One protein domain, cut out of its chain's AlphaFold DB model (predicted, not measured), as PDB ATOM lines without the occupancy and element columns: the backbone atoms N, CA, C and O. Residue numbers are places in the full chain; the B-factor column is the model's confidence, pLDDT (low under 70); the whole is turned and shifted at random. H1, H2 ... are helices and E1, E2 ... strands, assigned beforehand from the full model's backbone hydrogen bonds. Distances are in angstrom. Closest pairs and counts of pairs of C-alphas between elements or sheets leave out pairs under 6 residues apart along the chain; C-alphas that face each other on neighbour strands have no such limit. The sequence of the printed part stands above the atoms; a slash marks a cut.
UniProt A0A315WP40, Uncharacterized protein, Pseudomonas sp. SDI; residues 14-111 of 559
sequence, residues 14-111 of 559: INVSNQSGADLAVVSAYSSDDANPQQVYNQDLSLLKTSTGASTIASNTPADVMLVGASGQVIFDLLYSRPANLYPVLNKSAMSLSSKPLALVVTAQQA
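Overview. This is residues 14 to 111 of the 559 residues of an uncharacterized protein of Pseudomonas sp. SDI (UniProt A0A315WP40). A small sandwich of two sheets, partly face to face: a strongly twisted sheet of E3, E2, E5 and E6 covers a smaller sheet of E4, E1 and E7. E6 comes near E7 along one side of the sandwich, and the short helix H1 sits at the end of E7, beside E6. The 98 printed residues hold seven named strands and then one named helix, E1 to E7 and H1 in that order, with under half of the residues in these elements; the class is mostly strand. The larger sheet, in the order E3, E2, E5, E6, is antiparallel, and the smaller, in the order E4, E1, E7, is mixed. The whole is compact, with a radius of gyration of the C-alphas of 12.9 A and spans of 39 by 31 by 24 A.

Along the chain. E1 is residues 14 to 19, 15.4 A long, from C-alpha 14 at (18.624, -46.490, 52.976). E2 is residues 25 to 30, 16.1 A long, and E3 is residues 44 to 47. E4 is residues 62 to 66. E5, residues 75 to 81, is 18.9 A long. E6, residues 88 to 95, is the longest strand, 20.3 A, and begins with C-alpha 88 at (20.888, -32.135, 41.630). E7, residues 102 to 107, is 16.2 A long. H1, residues 108 to 111, ends at C-alpha 111, (15.181, -28.896, 45.383).

Arrangement. E1 is an inner strand. It is parallel to E7, with N 17 and O 104 2.8 A apart, and antiparallel to E4, with N 16 and O 63 2.8 A apart. In the other sheet E2 and E3 form a hairpin, with N 28 and O 46 2.8 A apart. E2 is antiparallel to E5, with N 27 and O 79 2.8 A apart. E5 and E6 form a hairpin, with N 78 and O 92 3.0 A apart. The facing parts of this sandwich, two sheets face to face, are 10.5 A centre to centre, and their strands stand at 28 degrees. The closest C-alphas of E6 and E7, Leu 90 and Val 106, are 7.0 A apart. E3 and E7 are apart. H1 is on the larger sheet at a height over the sheet of 7.3 A, over none of its strands, and only grazes the smaller one. H1 is too short for an O i to N i+4 pair; its one O i to N i+3 pair is within range.

Size, cuts and confidence. The C-alphas farthest apart, Ala 35 and Asn 60, are 40.2 A apart. The printed part has no cut. The links E2 to E3 and E3 to E4 are long. Mean pLDDT of the printed part is 85.2; residues 31 to 38, 70 to 72 and 95 to 100 hold the 17 residues under 70.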
ATOM      1  N   ILE A  14      19.185 -47.734  52.430       90.62
ATOM      2  CA  ILE A  14      18.624 -46.490  52.976       90.62
ATOM      3  C   ILE A  14      17.165 -46.352  52.532       90.62
ATOM      4  O   ILE A  14      16.855 -46.528  51.357       90.62
ATOM      5  N   ASN A  15      16.262 -46.057  53.464       93.56
ATOM      6  CA  ASN A  15      14.864 -45.770  53.167       93.56
ATOM      7  C   ASN A  15      14.725 -44.287  52.806       93.56
ATOM      8  O   ASN A  15      14.965 -43.413  53.638       93.56
ATOM      9  N   VAL A  16      14.361 -44.003  51.563       95.31
ATOM     10  CA  VAL A  16      14.242 -42.648  51.021       95.31
ATOM     11  C   VAL A  16      12.771 -42.325  50.825       95.31
ATOM     12  O   VAL A  16      12.096 -43.003  50.062       95.31
ATOM     13  N   SER A  17      12.282 -41.268  51.470       96.44
ATOM     14  CA  SER A  17      10.964 -40.681  51.221       96.44
ATOM     15  C   SER A  17      11.110 -39.500  50.265       96.44
ATOM     16  O   SER A  17      11.689 -38.471  50.632       96.44
ATOM     17  N   ASN A  18      10.619 -39.642  49.032       97.12
ATOM     18  CA  ASN A  18      10.702 -38.584  48.030       97.12
ATOM     19  C   ASN A  18       9.521 -37.614  48.159       97.12
ATOM     20  O   ASN A  18       8.420 -37.911  47.715       97.12
ATOM     21  N   GLN A  19       9.765 -36.436  48.720       97.31
ATOM     22  CA  GLN A  19       8.832 -35.307  48.816       97.31
ATOM     23  C   GLN A  19       9.370 -34.085  48.052       97.31
ATOM     24  O   GLN A  19       9.064 -32.942  48.394       97.31
ATOM     25  N   SER A  20      10.220 -34.312  47.046       93.69
ATOM     26  CA  SER A  20      10.873 -33.247  46.273       93.69
ATOM     27  C   SER A  20       9.954 -32.571  45.254       93.69
ATOM     28  O   SER A  20      10.287 -31.511  44.735       93.69
ATOM     29  N   GLY A  21       8.806 -33.187  44.955       92.94
ATOM     30  CA  GLY A  21       7.895 -32.762  43.892       92.94
ATOM     31  C   GLY A  21       8.199 -33.388  42.526       92.94
ATOM     32  O   GLY A  21       7.330 -33.368  41.661       92.94
ATOM     33  N   ALA A  22       9.361 -34.026  42.349       94.38
ATOM     34  CA  ALA A  22       9.768 -34.694  41.113       94.38
ATOM     35  C   ALA A  22      10.265 -36.124  41.372       94.38
ATOM     36  O   ALA A  22      10.562 -36.498  42.506       94.38
ATOM     37  N   ASP A  23      10.369 -36.935  40.321       97.56
ATOM     38  CA  ASP A  23      11.040 -38.234  40.403       97.56
ATOM     39  C   ASP A  23      12.533 -38.050  40.703       97.56
ATOM     40  O   ASP A  23      13.143 -37.063  40.285       97.56
ATOM     41  N   LEU A  24      13.128 -39.017  41.404       97.94
ATOM     42  CA  LEU A  24      14.539 -38.996  41.790       97.94
ATOM     43  C   LEU A  24      15.287 -40.209  41.251       97.94
ATOM     44  O   LEU A  24      14.798 -41.333  41.307       97.94
ATOM     45  N   ALA A  25      16.505 -39.981  40.786       97.50
ATOM     46  CA  ALA A  25      17.563 -40.969  40.684       97.50
ATOM     47  C   ALA A  25      18.516 -40.776  41.870       97.50
ATOM     48  O   ALA A  25      18.677 -39.654  42.359       97.50
ATOM     49  N   VAL A  26      19.140 -41.857  42.335       96.19
ATOM     50  CA  VAL A  26      20.147 -41.793  43.401       96.19
ATOM     51  C   VAL A  26      21.479 -42.243  42.833       96.19
ATOM     52  O   VAL A  26      21.598 -43.361  42.333       96.19
ATOM     53  N   VAL A  27      22.468 -41.366  42.897       94.12
ATOM     54  CA  VAL A  27      23.824 -41.602  42.416       94.12
ATOM     55  C   VAL A  27      24.745 -41.660  43.627       94.12
ATOM     56  O   VAL A  27      24.727 -40.767  44.469       94.12
ATOM     57  N   SER A  28      25.538 -42.720  43.733       90.38
ATOM     58  CA  SER A  28      26.658 -42.758  44.666       90.38
ATOM     59  C   SER A  28      27.840 -42.058  44.016       90.38
ATOM     60  O   SER A  28      28.239 -42.437  42.914       90.38
ATOM     61  N   ALA A  29      28.401 -41.080  44.714       84.38
ATOM     62  CA  ALA A  29      29.670 -40.464  44.374       84.38
ATOM     63  C   ALA A  29      30.762 -41.084  45.254       84.38
ATOM     64  O   ALA A  29      30.585 -41.220  46.467       84.38
ATOM     65  N   TYR A  30      31.853 -41.535  44.646       78.06
ATOM     66  CA  TYR A  30      32.968 -42.135  45.371       78.06
ATOM     67  C   TYR A  30      34.297 -41.740  44.731       78.06
ATOM     68  O   TYR A  30      34.488 -41.926  43.537       78.06
ATOM     69  N   SER A  31      35.235 -41.234  45.531       66.44
ATOM     70  CA  SER A  31      36.619 -41.038  45.099       66.44
ATOM     71  C   SER A  31      37.422 -42.286  45.439       66.44
ATOM     72  O   SER A  31      37.631 -42.594  46.616       66.44
ATOM     73  N   SER A  32      37.863 -43.006  44.410       59.28
ATOM     74  CA  SER A  32      38.796 -44.126  44.555       59.28
ATOM     75  C   SER A  32      40.250 -43.665  44.751       59.28
ATOM     76  O   SER A  32      41.075 -44.438  45.242       59.28
ATOM     77  N   ASP A  33      40.549 -42.407  44.403       58.62
ATOM     78  CA  ASP A  33      41.859 -41.777  44.556       58.62
ATOM     79  C   ASP A  33      41.891 -40.862  45.791       58.62
ATOM     80  O   ASP A  33      41.164 -39.867  45.884       58.62
ATOM     81  N   ASP A  34      42.745 -41.214  46.750       56.00
ATOM     82  CA  ASP A  34      43.009 -40.419  47.951       56.00
ATOM     83  C   ASP A  34      43.992 -39.270  47.684       56.00
ATOM     84  O   ASP A  34      44.037 -38.316  48.459       56.00
ATOM     85  N   ALA A  35      44.785 -39.352  46.611       45.12
ATOM     86  CA  ALA A  35      45.794 -38.354  46.276       45.12
ATOM     87  C   ALA A  35      45.196 -37.126  45.574       45.12
ATOM     88  O   ALA A  35      45.742 -36.033  45.713       45.12
ATOM     89  N   ASN A  36      44.080 -37.297  44.860       51.09
ATOM     90  CA  ASN A  36      43.332 -36.229  44.197       51.09
ATOM     91  C   ASN A  36      41.827 -36.387  44.474       51.09
ATOM     92  O   ASN A  36      41.095 -36.828  43.588       51.09
ATOM     93  N   PRO A  37      41.345 -36.059  45.689       58.41
ATOM     94  CA  PRO A  37      39.934 -36.176  46.025       58.41
ATOM     95  C   PRO A  37      39.092 -35.304  45.090       58.41
ATOM     96  O   PRO A  37      39.060 -34.076  45.195       58.41
ATOM     97  N   GLN A  38      38.401 -35.960  44.163       66.44
ATOM     98  CA  GLN A  38      37.370 -35.332  43.355       66.44
ATOM     99  C   GLN A  38      36.127 -35.097  44.217       66.44
ATOM    100  O   GLN A  38      35.915 -35.759  45.234       66.44
ATOM    101  N   GLN A  39      35.291 -34.141  43.823       71.69
ATOM    102  CA  GLN A  39      34.121 -33.744  44.604       71.69
ATOM    103  C   GLN A  39      32.830 -33.969  43.851       71.69
ATOM    104  O   GLN A  39      32.736 -33.658  42.667       71.69
ATOM    105  N   VAL A  40      31.819 -34.431  44.585       85.44
ATOM    106  CA  VAL A  40      30.428 -34.518  44.125       85.44
ATOM    107  C   VAL A  40      30.351 -35.141  42.721       85.44
ATOM    108  O   VAL A  40      30.675 -36.317  42.595       85.44
ATOM    109  N   TYR A  41      29.981 -34.382  41.682       88.12
ATOM    110  CA  TYR A  41      29.820 -34.872  40.308       88.12
ATOM    111  C   TYR A  41      31.123 -35.095  39.541       88.12
ATOM    112  O   TYR A  41      31.101 -35.748  38.504       88.12
ATOM    113  N   ASN A  42      32.244 -34.590  40.049       83.44
ATOM    114  CA  ASN A  42      33.555 -34.866  39.476       83.44
ATOM    115  C   ASN A  42      34.121 -36.217  39.950       83.44
ATOM    116  O   ASN A  42      35.166 -36.598  39.451       83.44
ATOM    117  N   GLN A  43      33.489 -36.904  40.915       84.25
ATOM    118  CA  GLN A  43      33.910 -38.229  41.409       84.25
ATOM    119  C   GLN A  43      33.522 -39.366  40.456       84.25
ATOM    120  O   GLN A  43      32.748 -39.167  39.523       84.25
ATOM    121  N   ASP A  44      33.960 -40.594  40.759       85.38
ATOM    122  CA  ASP A  44      33.393 -41.781  40.127       85.38
ATOM    123  C   ASP A  44      31.925 -41.920  40.554       85.38
ATOM    124  O   ASP A  44      31.593 -42.117  41.731       85.38
ATOM    125  N   LEU A  45      31.031 -41.793  39.579       90.75
ATOM    126  CA  LEU A  45      29.594 -41.815  39.794       90.75
ATOM    127  C   LEU A  45      29.003 -43.171  39.422       90.75
ATOM    128  O   LEU A  45      29.272 -43.726  38.356       90.75
ATOM    129  N   SER A  46      28.120 -43.685  40.273       91.81
ATOM    130  CA  SER A  46      27.378 -44.913  39.990       91.81
ATOM    131  C   SER A  46      25.904 -44.770  40.338       91.81
ATOM    132  O   SER A  46      25.530 -44.323  41.421       91.81
ATOM    133  N   LEU A  47      25.042 -45.155  39.399       94.19
ATOM    134  CA  LEU A  47      23.600 -45.131  39.603       94.19
ATOM    135  C   LEU A  47      23.182 -46.281  40.528       94.19
ATOM    136  O   LEU A  47      23.410 -47.455  40.222       94.19
ATOM    137  N   LEU A  48      22.536 -45.944  41.640       94.38
ATOM    138  CA  LEU A  48      22.011 -46.915  42.591       94.38
ATOM    139  C   LEU A  48      20.625 -47.408  42.170       94.38
ATOM    140  O   LEU A  48      19.884 -46.753  41.433       94.38
ATOM    141  N   LYS A  49      20.269 -48.596  42.661       95.62
ATOM    142  CA  LYS A  49      18.959 -49.213  42.438       95.62
ATOM    143  C   LYS A  49      18.197 -49.338  43.743       95.62
ATOM    144  O   LYS A  49      18.787 -49.497  44.810       95.62
ATOM    145  N   THR A  50      16.878 -49.330  43.648       94.75
ATOM    146  CA  THR A  50      16.010 -49.709  44.757       94.75
ATOM    147  C   THR A  50      16.089 -51.216  45.017       94.75
ATOM    148  O   THR A  50      16.512 -51.990  44.155       94.75
ATOM    149  N   SER A  51      15.608 -51.660  46.175       91.81
ATOM    150  CA  SER A  51      15.441 -53.079  46.517       91.81
ATOM    151  C   SER A  51      14.531 -53.835  45.538       91.81
ATOM    152  O   SER A  51      14.649 -55.049  45.390       91.81
ATOM    153  N   THR A  52      13.655 -53.121  44.821       92.25
ATOM    154  CA  THR A  52      12.807 -53.662  43.746       92.25
ATOM    155  C   THR A  52      13.505 -53.708  42.382       92.25
ATOM    156  O   THR A  52      12.917 -54.167  41.405       92.25
ATOM    157  N   GLY A  53      14.753 -53.238  42.296       93.12
ATOM    158  CA  GLY A  53      15.547 -53.176  41.071       93.12
ATOM    159  C   GLY A  53      15.276 -51.952  40.190       93.12
ATOM    160  O   GLY A  53      15.872 -51.856  39.115       93.12
ATOM    161  N   ALA A  54      14.414 -51.026  40.622       95.31
ATOM    162  CA  ALA A  54      14.141 -49.785  39.903       95.31
ATOM    163  C   ALA A  54      15.317 -48.804  40.023       95.31
ATOM    164  O   ALA A  54      16.030 -48.787  41.023       95.31
ATOM    165  N   SER A  55      15.508 -47.967  39.005       94.38
ATOM    166  CA  SER A  55      16.550 -46.927  38.983       94.38
ATOM    167  C   SER A  55      16.021 -45.529  39.328       94.38
ATOM    168  O   SER A  55      16.786 -44.570  39.333       94.38
ATOM    169  N   THR A  56      14.724 -45.407  39.614       97.12
ATOM    170  CA  THR A  56      14.075 -44.155  40.014       97.12
ATOM    171  C   THR A  56      13.159 -44.356  41.219       97.12
ATOM    172  O   THR A  56      12.680 -45.460  41.485       97.12
ATOM    173  N   ILE A  57      12.910 -43.264  41.939       97.44
ATOM    174  CA  ILE A  57      11.964 -43.151  43.049       97.44
ATOM    175  C   ILE A  57      10.914 -42.125  42.636       97.44
ATOM    176  O   ILE A  57      11.242 -40.952  42.449       97.44
ATOM    177  N   ALA A  58       9.663 -42.554  42.487       97.12
ATOM    178  CA  ALA A  58       8.594 -41.669  42.040       97.12
ATOM    179  C   ALA A  58       8.296 -40.571  43.075       97.12
ATOM    180  O   ALA A  58       8.459 -40.779  44.285       97.12
ATOM    181  N   SER A  59       7.840 -39.410  42.610       96.06
ATOM    182  CA  SER A  59       7.379 -38.324  43.485       96.06
ATOM    183  C   SER A  59       6.334 -38.812  44.505       96.06
ATOM    184  O   SER A  59       5.417 -39.561  44.167       96.06
ATOM    185  N   ASN A  60       6.471 -38.387  45.764       94.25
ATOM    186  CA  ASN A  60       5.621 -38.751  46.906       94.25
ATOM    187  C   ASN A  60       5.611 -40.246  47.269       94.25
ATOM    188  O   ASN A  60       4.688 -40.709  47.944       94.25
ATOM    189  N   THR A  61       6.631 -41.008  46.860       95.19
ATOM    190  CA  THR A  61       6.760 -42.430  47.214       95.19
ATOM    191  C   THR A  61       8.026 -42.709  48.027       95.19
ATOM    192  O   THR A  61       9.074 -42.111  47.763       95.19
ATOM    193  N   PRO A  62       7.957 -43.599  49.035       94.88
ATOM    194  CA  PRO A  62       9.145 -44.117  49.686       94.88
ATOM    195  C   PRO A  62       9.757 -45.274  48.884       94.88
ATOM    196  O   PRO A  62       9.035 -46.072  48.282       94.88
ATOM    197  N   ALA A  63      11.078 -45.417  48.931       95.56
ATOM    198  CA  ALA A  63      11.789 -46.560  48.369       95.56
ATOM    199  C   ALA A  63      13.034 -46.905  49.192       95.56
ATOM    200  O   ALA A  63      13.716 -46.019  49.704       95.56
ATOM    201  N   ASP A  64      13.363 -48.193  49.272       93.38
ATOM    202  CA  ASP A  64      14.631 -48.640  49.849       93.38
ATOM    203  C   ASP A  64      15.693 -48.666  48.755       93.38
ATOM    204  O   ASP A  64      15.563 -49.415  47.789       93.38
ATOM    205  N   VAL A  65      16.739 -47.860  48.893       93.12
ATOM    206  CA  VAL A  65      17.865 -47.784  47.957       93.12
ATOM    207  C   VAL A  65      18.987 -48.685  48.446       93.12
ATOM    208  O   VAL A  65      19.393 -48.601  49.606       93.12
ATOM    209  N   MET A  66      19.489 -49.547  47.565       91.38
ATOM    210  CA  MET A  66      20.617 -50.431  47.843       91.38
ATOM    211  C   MET A  66      21.924 -49.648  47.736       91.38
ATOM    212  O   MET A  66      22.244 -49.097  46.683       91.38
ATOM    213  N   LEU A  67      22.682 -49.617  48.830       87.38
ATOM    214  CA  LEU A  67      23.978 -48.961  48.904       87.38
ATOM    215  C   LEU A  67      25.048 -49.944  48.424       87.38
ATOM    216  O   LEU A  67      25.394 -50.902  49.117       87.38
ATOM    217  N   VAL A  68      25.545 -49.716  47.210       82.12
ATOM    218  CA  VAL A  68      26.611 -50.514  46.597       82.12
ATOM    219  C   VAL A  68      27.878 -49.670  46.602       82.12
ATOM    220  O   VAL A  68      27.898 -48.584  46.036       82.12
ATOM    221  N   GLY A  69      28.920 -50.158  47.268       73.50
ATOM    222  CA  GLY A  69      30.191 -49.455  47.421       73.50
ATOM    223  C   GLY A  69      31.367 -50.418  47.516       73.50
ATOM    224  O   GLY A  69      31.201 -51.635  47.391       73.50
ATOM    225  N   ALA A  70      32.564 -49.880  47.744       69.81
ATOM    226  CA  ALA A  70      33.762 -50.686  47.944       69.81
ATOM    227  C   ALA A  70      33.621 -51.603  49.175       69.81
ATOM    228  O   ALA A  70      32.884 -51.316  50.122       69.81
ATOM    229  N   SER A  71      34.341 -52.729  49.183       69.25
ATOM    230  CA  SER A  71      34.318 -53.661  50.317       69.25
ATOM    231  C   SER A  71      34.732 -52.949  51.609       69.25
ATOM    232  O   SER A  71      35.840 -52.430  51.696       69.25
ATOM    233  N   GLY A  72      33.861 -52.964  52.622       65.38
ATOM    234  CA  GLY A  72      34.095 -52.284  53.904       65.38
ATOM    235  C   GLY A  72      33.657 -50.815  53.943       65.38
ATOM    236  O   GLY A  72      33.812 -50.173  54.979       65.38
ATOM    237  N   GLN A  73      33.078 -50.279  52.864       70.12
ATOM    238  CA  GLN A  73      32.539 -48.922  52.849       70.12
ATOM    239  C   GLN A  73      31.314 -48.802  53.766       70.12
ATOM    240  O   GLN A  73      30.319 -49.507  53.607       70.12
ATOM    241  N   VAL A  74      31.389 -47.872  54.720       70.69
ATOM    242  CA  VAL A  74      30.314 -47.589  55.691       70.69
ATOM    243  C   VAL A  74      29.742 -46.178  55.568       70.69
ATOM    244  O   VAL A  74      28.748 -45.875  56.221       70.69
ATOM    245  N   ILE A  75      30.337 -45.312  54.743       72.31
ATOM    246  CA  ILE A  75      29.819 -43.975  54.429       72.31
ATOM    247  C   ILE A  75      29.651 -43.870  52.920       72.31
ATOM    248  O   ILE A  75      30.569 -44.211  52.175       72.31
ATOM    249  N   PHE A  76      28.491 -43.394  52.497       76.88
ATOM    250  CA  PHE A  76      28.103 -43.239  51.106       76.88
ATOM    251  C   PHE A  76      27.756 -41.777  50.861       76.88
ATOM    252  O   PHE A  76      26.887 -41.247  51.553       76.88
ATOM    253  N   ASP A  77      28.414 -41.142  49.898       83.50
ATOM    254  CA  ASP A  77      28.055 -39.801  49.448       83.50
ATOM    255  C   ASP A  77      26.986 -39.946  48.366       83.50
ATOM    256  O   ASP A  77      27.223 -40.531  47.307       83.50
ATOM    257  N   LEU A  78      25.768 -39.504  48.678       88.62
ATOM    258  CA  LEU A  78      24.592 -39.737  47.850       88.62
ATOM    259  C   LEU A  78      24.129 -38.429  47.218       88.62
ATOM    260  O   LEU A  78      23.804 -37.462  47.910       88.62
ATOM    261  N   LEU A  79      24.041 -38.441  45.893       93.94
ATOM    262  CA  LEU A  79      23.452 -37.385  45.089       93.94
ATOM    263  C   LEU A  79      22.051 -37.827  44.676       93.94
ATOM    264  O   LEU A  79      21.867 -38.839  43.999       93.94
ATOM    265  N   TYR A  80      21.054 -37.075  45.116       96.00
ATOM    266  CA  TYR A  80      19.677 -37.219  44.670       96.00
ATOM    267  C   TYR A  80      19.470 -36.244  43.531       96.00
ATOM    268  O   TYR A  80      19.686 -35.044  43.709       96.00
ATOM    269  N   SER A  81      19.045 -36.750  42.380       96.94
ATOM    270  CA  SER A  81      19.051 -35.979  41.141       96.94
ATOM    271  C   SER A  81      17.815 -36.256  40.300       96.94
ATOM    272  O   SER A  81      17.228 -37.334  40.374       96.94
ATOM    273  N   ARG A  82      17.424 -35.310  39.447       95.62
ATOM    274  CA  ARG A  82      16.353 -35.521  38.470       95.62
ATOM    275  C   ARG A  82      16.795 -36.583  37.446       95.62
ATOM    276  O   ARG A  82      17.855 -36.421  36.839       95.62
ATOM    277  N   PRO A  83      16.004 -37.641  37.185       95.75
ATOM    278  CA  PRO A  83      16.420 -38.741  36.320       95.75
ATOM    279  C   PRO A  83      16.826 -38.325  34.905       95.75
ATOM    280  O   PRO A  83      17.738 -38.911  34.345       95.75
ATOM    281  N   ALA A  84      16.178 -37.324  34.309       92.69
ATOM    282  CA  ALA A  84      16.367 -37.009  32.891       92.69
ATOM    283  C   ALA A  84      17.726 -36.370  32.545       92.69
ATOM    284  O   ALA A  84      18.138 -36.416  31.388       92.69
ATOM    285  N   ASN A  85      18.381 -35.724  33.510       92.06
ATOM    286  CA  ASN A  85      19.587 -34.920  33.283       92.06
ATOM    287  C   ASN A  85      20.545 -34.892  34.483       92.06
ATOM    288  O   ASN A  85      21.461 -34.077  34.508       92.06
ATOM    289  N   LEU A  86      20.297 -35.719  35.503       94.69
ATOM    290  CA  LEU A  86      21.029 -35.724  36.769       94.69
ATOM    291  C   LEU A  86      21.112 -34.351  37.451       94.69
ATOM    292  O   LEU A  86      22.003 -34.132  38.261       94.69
ATOM    293  N   TYR A  87      20.182 -33.432  37.176       94.44
ATOM    294  CA  TYR A  87      20.165 -32.138  37.853       94.44
ATOM    295  C   TYR A  87      20.000 -32.350  39.365       94.44
ATOM    296  O   TYR A  87      19.061 -33.055  39.760       94.44
ATOM    297  N   PRO A  88      20.892 -31.811  40.213       95.25
ATOM    298  CA  PRO A  88      20.888 -32.135  41.630       95.25
ATOM    299  C   PRO A  88      19.628 -31.620  42.327       95.25
ATOM    300  O   PRO A  88      19.061 -30.584  41.988       95.25
ATOM    301  N   VAL A  89      19.201 -32.373  43.332       94.94
ATOM    302  CA  VAL A  89      18.097 -32.051  44.243       94.94
ATOM    303  C   VAL A  89      18.602 -32.014  45.682       94.94
ATOM    304  O   VAL A  89      18.211 -31.145  46.451       94.94
ATOM    305  N   LEU A  90      19.476 -32.951  46.053       92.38
ATOM    306  CA  LEU A  90      20.104 -33.003  47.369       92.38
ATOM    307  C   LEU A  90      21.460 -33.702  47.261       92.38
ATOM    308  O   LEU A  90      21.560 -34.758  46.643       92.38
ATOM    309  N   ASN A  91      22.474 -33.154  47.923       87.81
ATOM    310  CA  ASN A  91      23.731 -33.844  48.191       87.81
ATOM    311  C   ASN A  91      23.791 -34.180  49.682       87.81
ATOM    312  O   ASN A  91      23.648 -33.290  50.523       87.81
ATOM    313  N   LYS A  92      23.940 -35.463  50.020       83.19
ATOM    314  CA  LYS A  92      23.998 -35.889  51.415       83.19
ATOM    315  C   LYS A  92      24.786 -37.174  51.616       83.19
ATOM    316  O   LYS A  92      24.480 -38.206  51.024       83.19
ATOM    317  N   SER A  93      25.707 -37.140  52.569       77.81
ATOM    318  CA  SER A  93      26.382 -38.338  53.056       77.81
ATOM    319  C   SER A  93      25.481 -39.144  53.998       77.81
ATOM    320  O   SER A  93      24.786 -38.597  54.861       77.81
ATOM    321  N   ALA A  94      25.515 -40.465  53.859       72.25
ATOM    322  CA  ALA A  94      24.812 -41.418  54.704       72.25
ATOM    323  C   ALA A  94      25.801 -42.412  55.315       72.25
ATOM    324  O   ALA A  94      26.639 -42.981  54.621       72.25
ATOM    325  N   MET A  95      25.681 -42.651  56.621       68.44
ATOM    326  CA  MET A  95      26.497 -43.623  57.343       68.44
ATOM    327  C   MET A  95      25.674 -44.879  57.646       68.44
ATOM    328  O   MET A  95      24.623 -44.808  58.279       68.44
ATOM    329  N   SER A  96      26.173 -46.040  57.225       69.69
ATOM    330  CA  SER A  96      25.542 -47.349  57.390       69.69
ATOM    331  C   SER A  96      26.337 -48.226  58.365       69.69
ATOM    332  O   SER A  96      26.954 -49.214  57.974       69.69
ATOM    333  N   LEU A  97      26.317 -47.867  59.654       61.97
ATOM    334  CA  LEU A  97      26.930 -48.660  60.736       61.97
ATOM    335  C   LEU A  97      25.968 -49.665  61.393       61.97
ATOM    336  O   LEU A  97      26.391 -50.489  62.201       61.97
ATOM    337  N   SER A  98      24.667 -49.585  61.096       60.47
ATOM    338  CA  SER A  98      23.624 -50.358  61.778       60.47
ATOM    339  C   SER A  98      22.897 -51.304  60.823       60.47
ATOM    340  O   SER A  98      22.787 -51.024  59.635       60.47
ATOM    341  N   SER A  99      22.334 -52.392  61.355       59.31
ATOM    342  CA  SER A  99      21.455 -53.297  60.600       59.31
ATOM    343  C   SER A  99      20.074 -52.704  60.295       59.31
ATOM    344  O   SER A  99      19.297 -53.318  59.564       59.31
ATOM    345  N   LYS A 100      19.738 -51.533  60.856       65.75
ATOM    346  CA  LYS A 100      18.509 -50.803  60.532       65.75
ATOM    347  C   LYS A 100      18.762 -49.837  59.369       65.75
ATOM    348  O   LYS A 100      19.723 -49.066  59.451       65.75
ATOM    349  N   PRO A 101      17.891 -49.825  58.343       70.31
ATOM    350  CA  PRO A 101      17.962 -48.839  57.273       70.31
ATOM    351  C   PRO A 101      17.871 -47.418  57.835       70.31
ATOM    352  O   PRO A 101      16.986 -47.122  58.642       70.31
ATOM    353  N   LEU A 102      18.783 -46.539  57.416       78.50
ATOM    354  CA  LEU A 102      18.680 -45.108  57.699       78.50
ATOM    355  C   LEU A 102      17.453 -44.554  56.960       78.50
ATOM    356  O   LEU A 102      17.217 -44.932  55.817       78.50
ATOM    357  N   ALA A 103      16.680 -43.673  57.591       87.75
ATOM    358  CA  ALA A 103      15.583 -42.973  56.927       87.75
ATOM    359  C   ALA A 103      16.043 -41.580  56.485       87.75
ATOM    360  O   ALA A 103      16.599 -40.824  57.286       87.75
ATOM    361  N   LEU A 104      15.792 -41.230  55.227       91.12
ATOM    362  CA  LEU A 104      16.052 -39.910  54.671       91.12
ATOM    363  C   LEU A 104      14.804 -39.383  53.968       91.12
ATOM    364  O   LEU A 104      14.159 -40.100  53.209       91.12
ATOM    365  N   VAL A 105      14.488 -38.111  54.186       94.19
ATOM    366  CA  VAL A 105      13.442 -37.406  53.442       94.19
ATOM    367  C   VAL A 105      14.114 -36.409  52.507       94.19
ATOM    368  O   VAL A 105      14.939 -35.615  52.960       94.19
ATOM    369  N   VAL A 106      13.761 -36.465  51.223       94.94
ATOM    370  CA  VAL A 106      14.159 -35.471  50.221       94.94
ATOM    371  C   VAL A 106      12.980 -34.530  50.011       94.94
ATOM    372  O   VAL A 106      11.913 -34.996  49.630       94.94
ATOM    373  N   THR A 107      13.129 -33.238  50.287       95.81
ATOM    374  CA  THR A 107      12.020 -32.270  50.309       95.81
ATOM    375  C   THR A 107      12.056 -31.313  49.120       95.81
ATOM    376  O   THR A 107      13.099 -31.092  48.508       95.81
ATOM    377  N   ALA A 108      10.913 -30.697  48.809       93.38
ATOM    378  CA  ALA A 108      10.827 -29.649  47.790       93.38
ATOM    379  C   ALA A 108      11.707 -28.432  48.129       93.38
ATOM    380  O   ALA A 108      12.292 -27.832  47.233       93.38
ATOM    381  N   GLN A 109      11.876 -28.117  49.420       91.50
ATOM    382  CA  GLN A 109      12.776 -27.046  49.854       91.50
ATOM    383  C   GLN A 109      14.226 -27.324  49.446       91.50
ATOM    384  O   GLN A 109      14.905 -26.415  48.996       91.50
ATOM    385  N   GLN A 110      14.699 -28.570  49.551       92.31
ATOM    386  CA  GLN A 110      16.058 -28.923  49.120       92.31
ATOM    387  C   GLN A 110      16.225 -28.766  47.604       92.31
ATOM    388  O   GLN A 110      17.234 -28.230  47.152       92.31
ATOM    389  N   ALA A 111      15.202 -29.140  46.825       91.00
ATOM    390  CA  ALA A 111      15.181 -28.896  45.383       91.00
ATOM    391  C   ALA A 111      15.247 -27.392  45.048       91.00
ATOM    392  O   ALA A 111      15.972 -26.991  44.133       91.00
TER     393      ALA A 111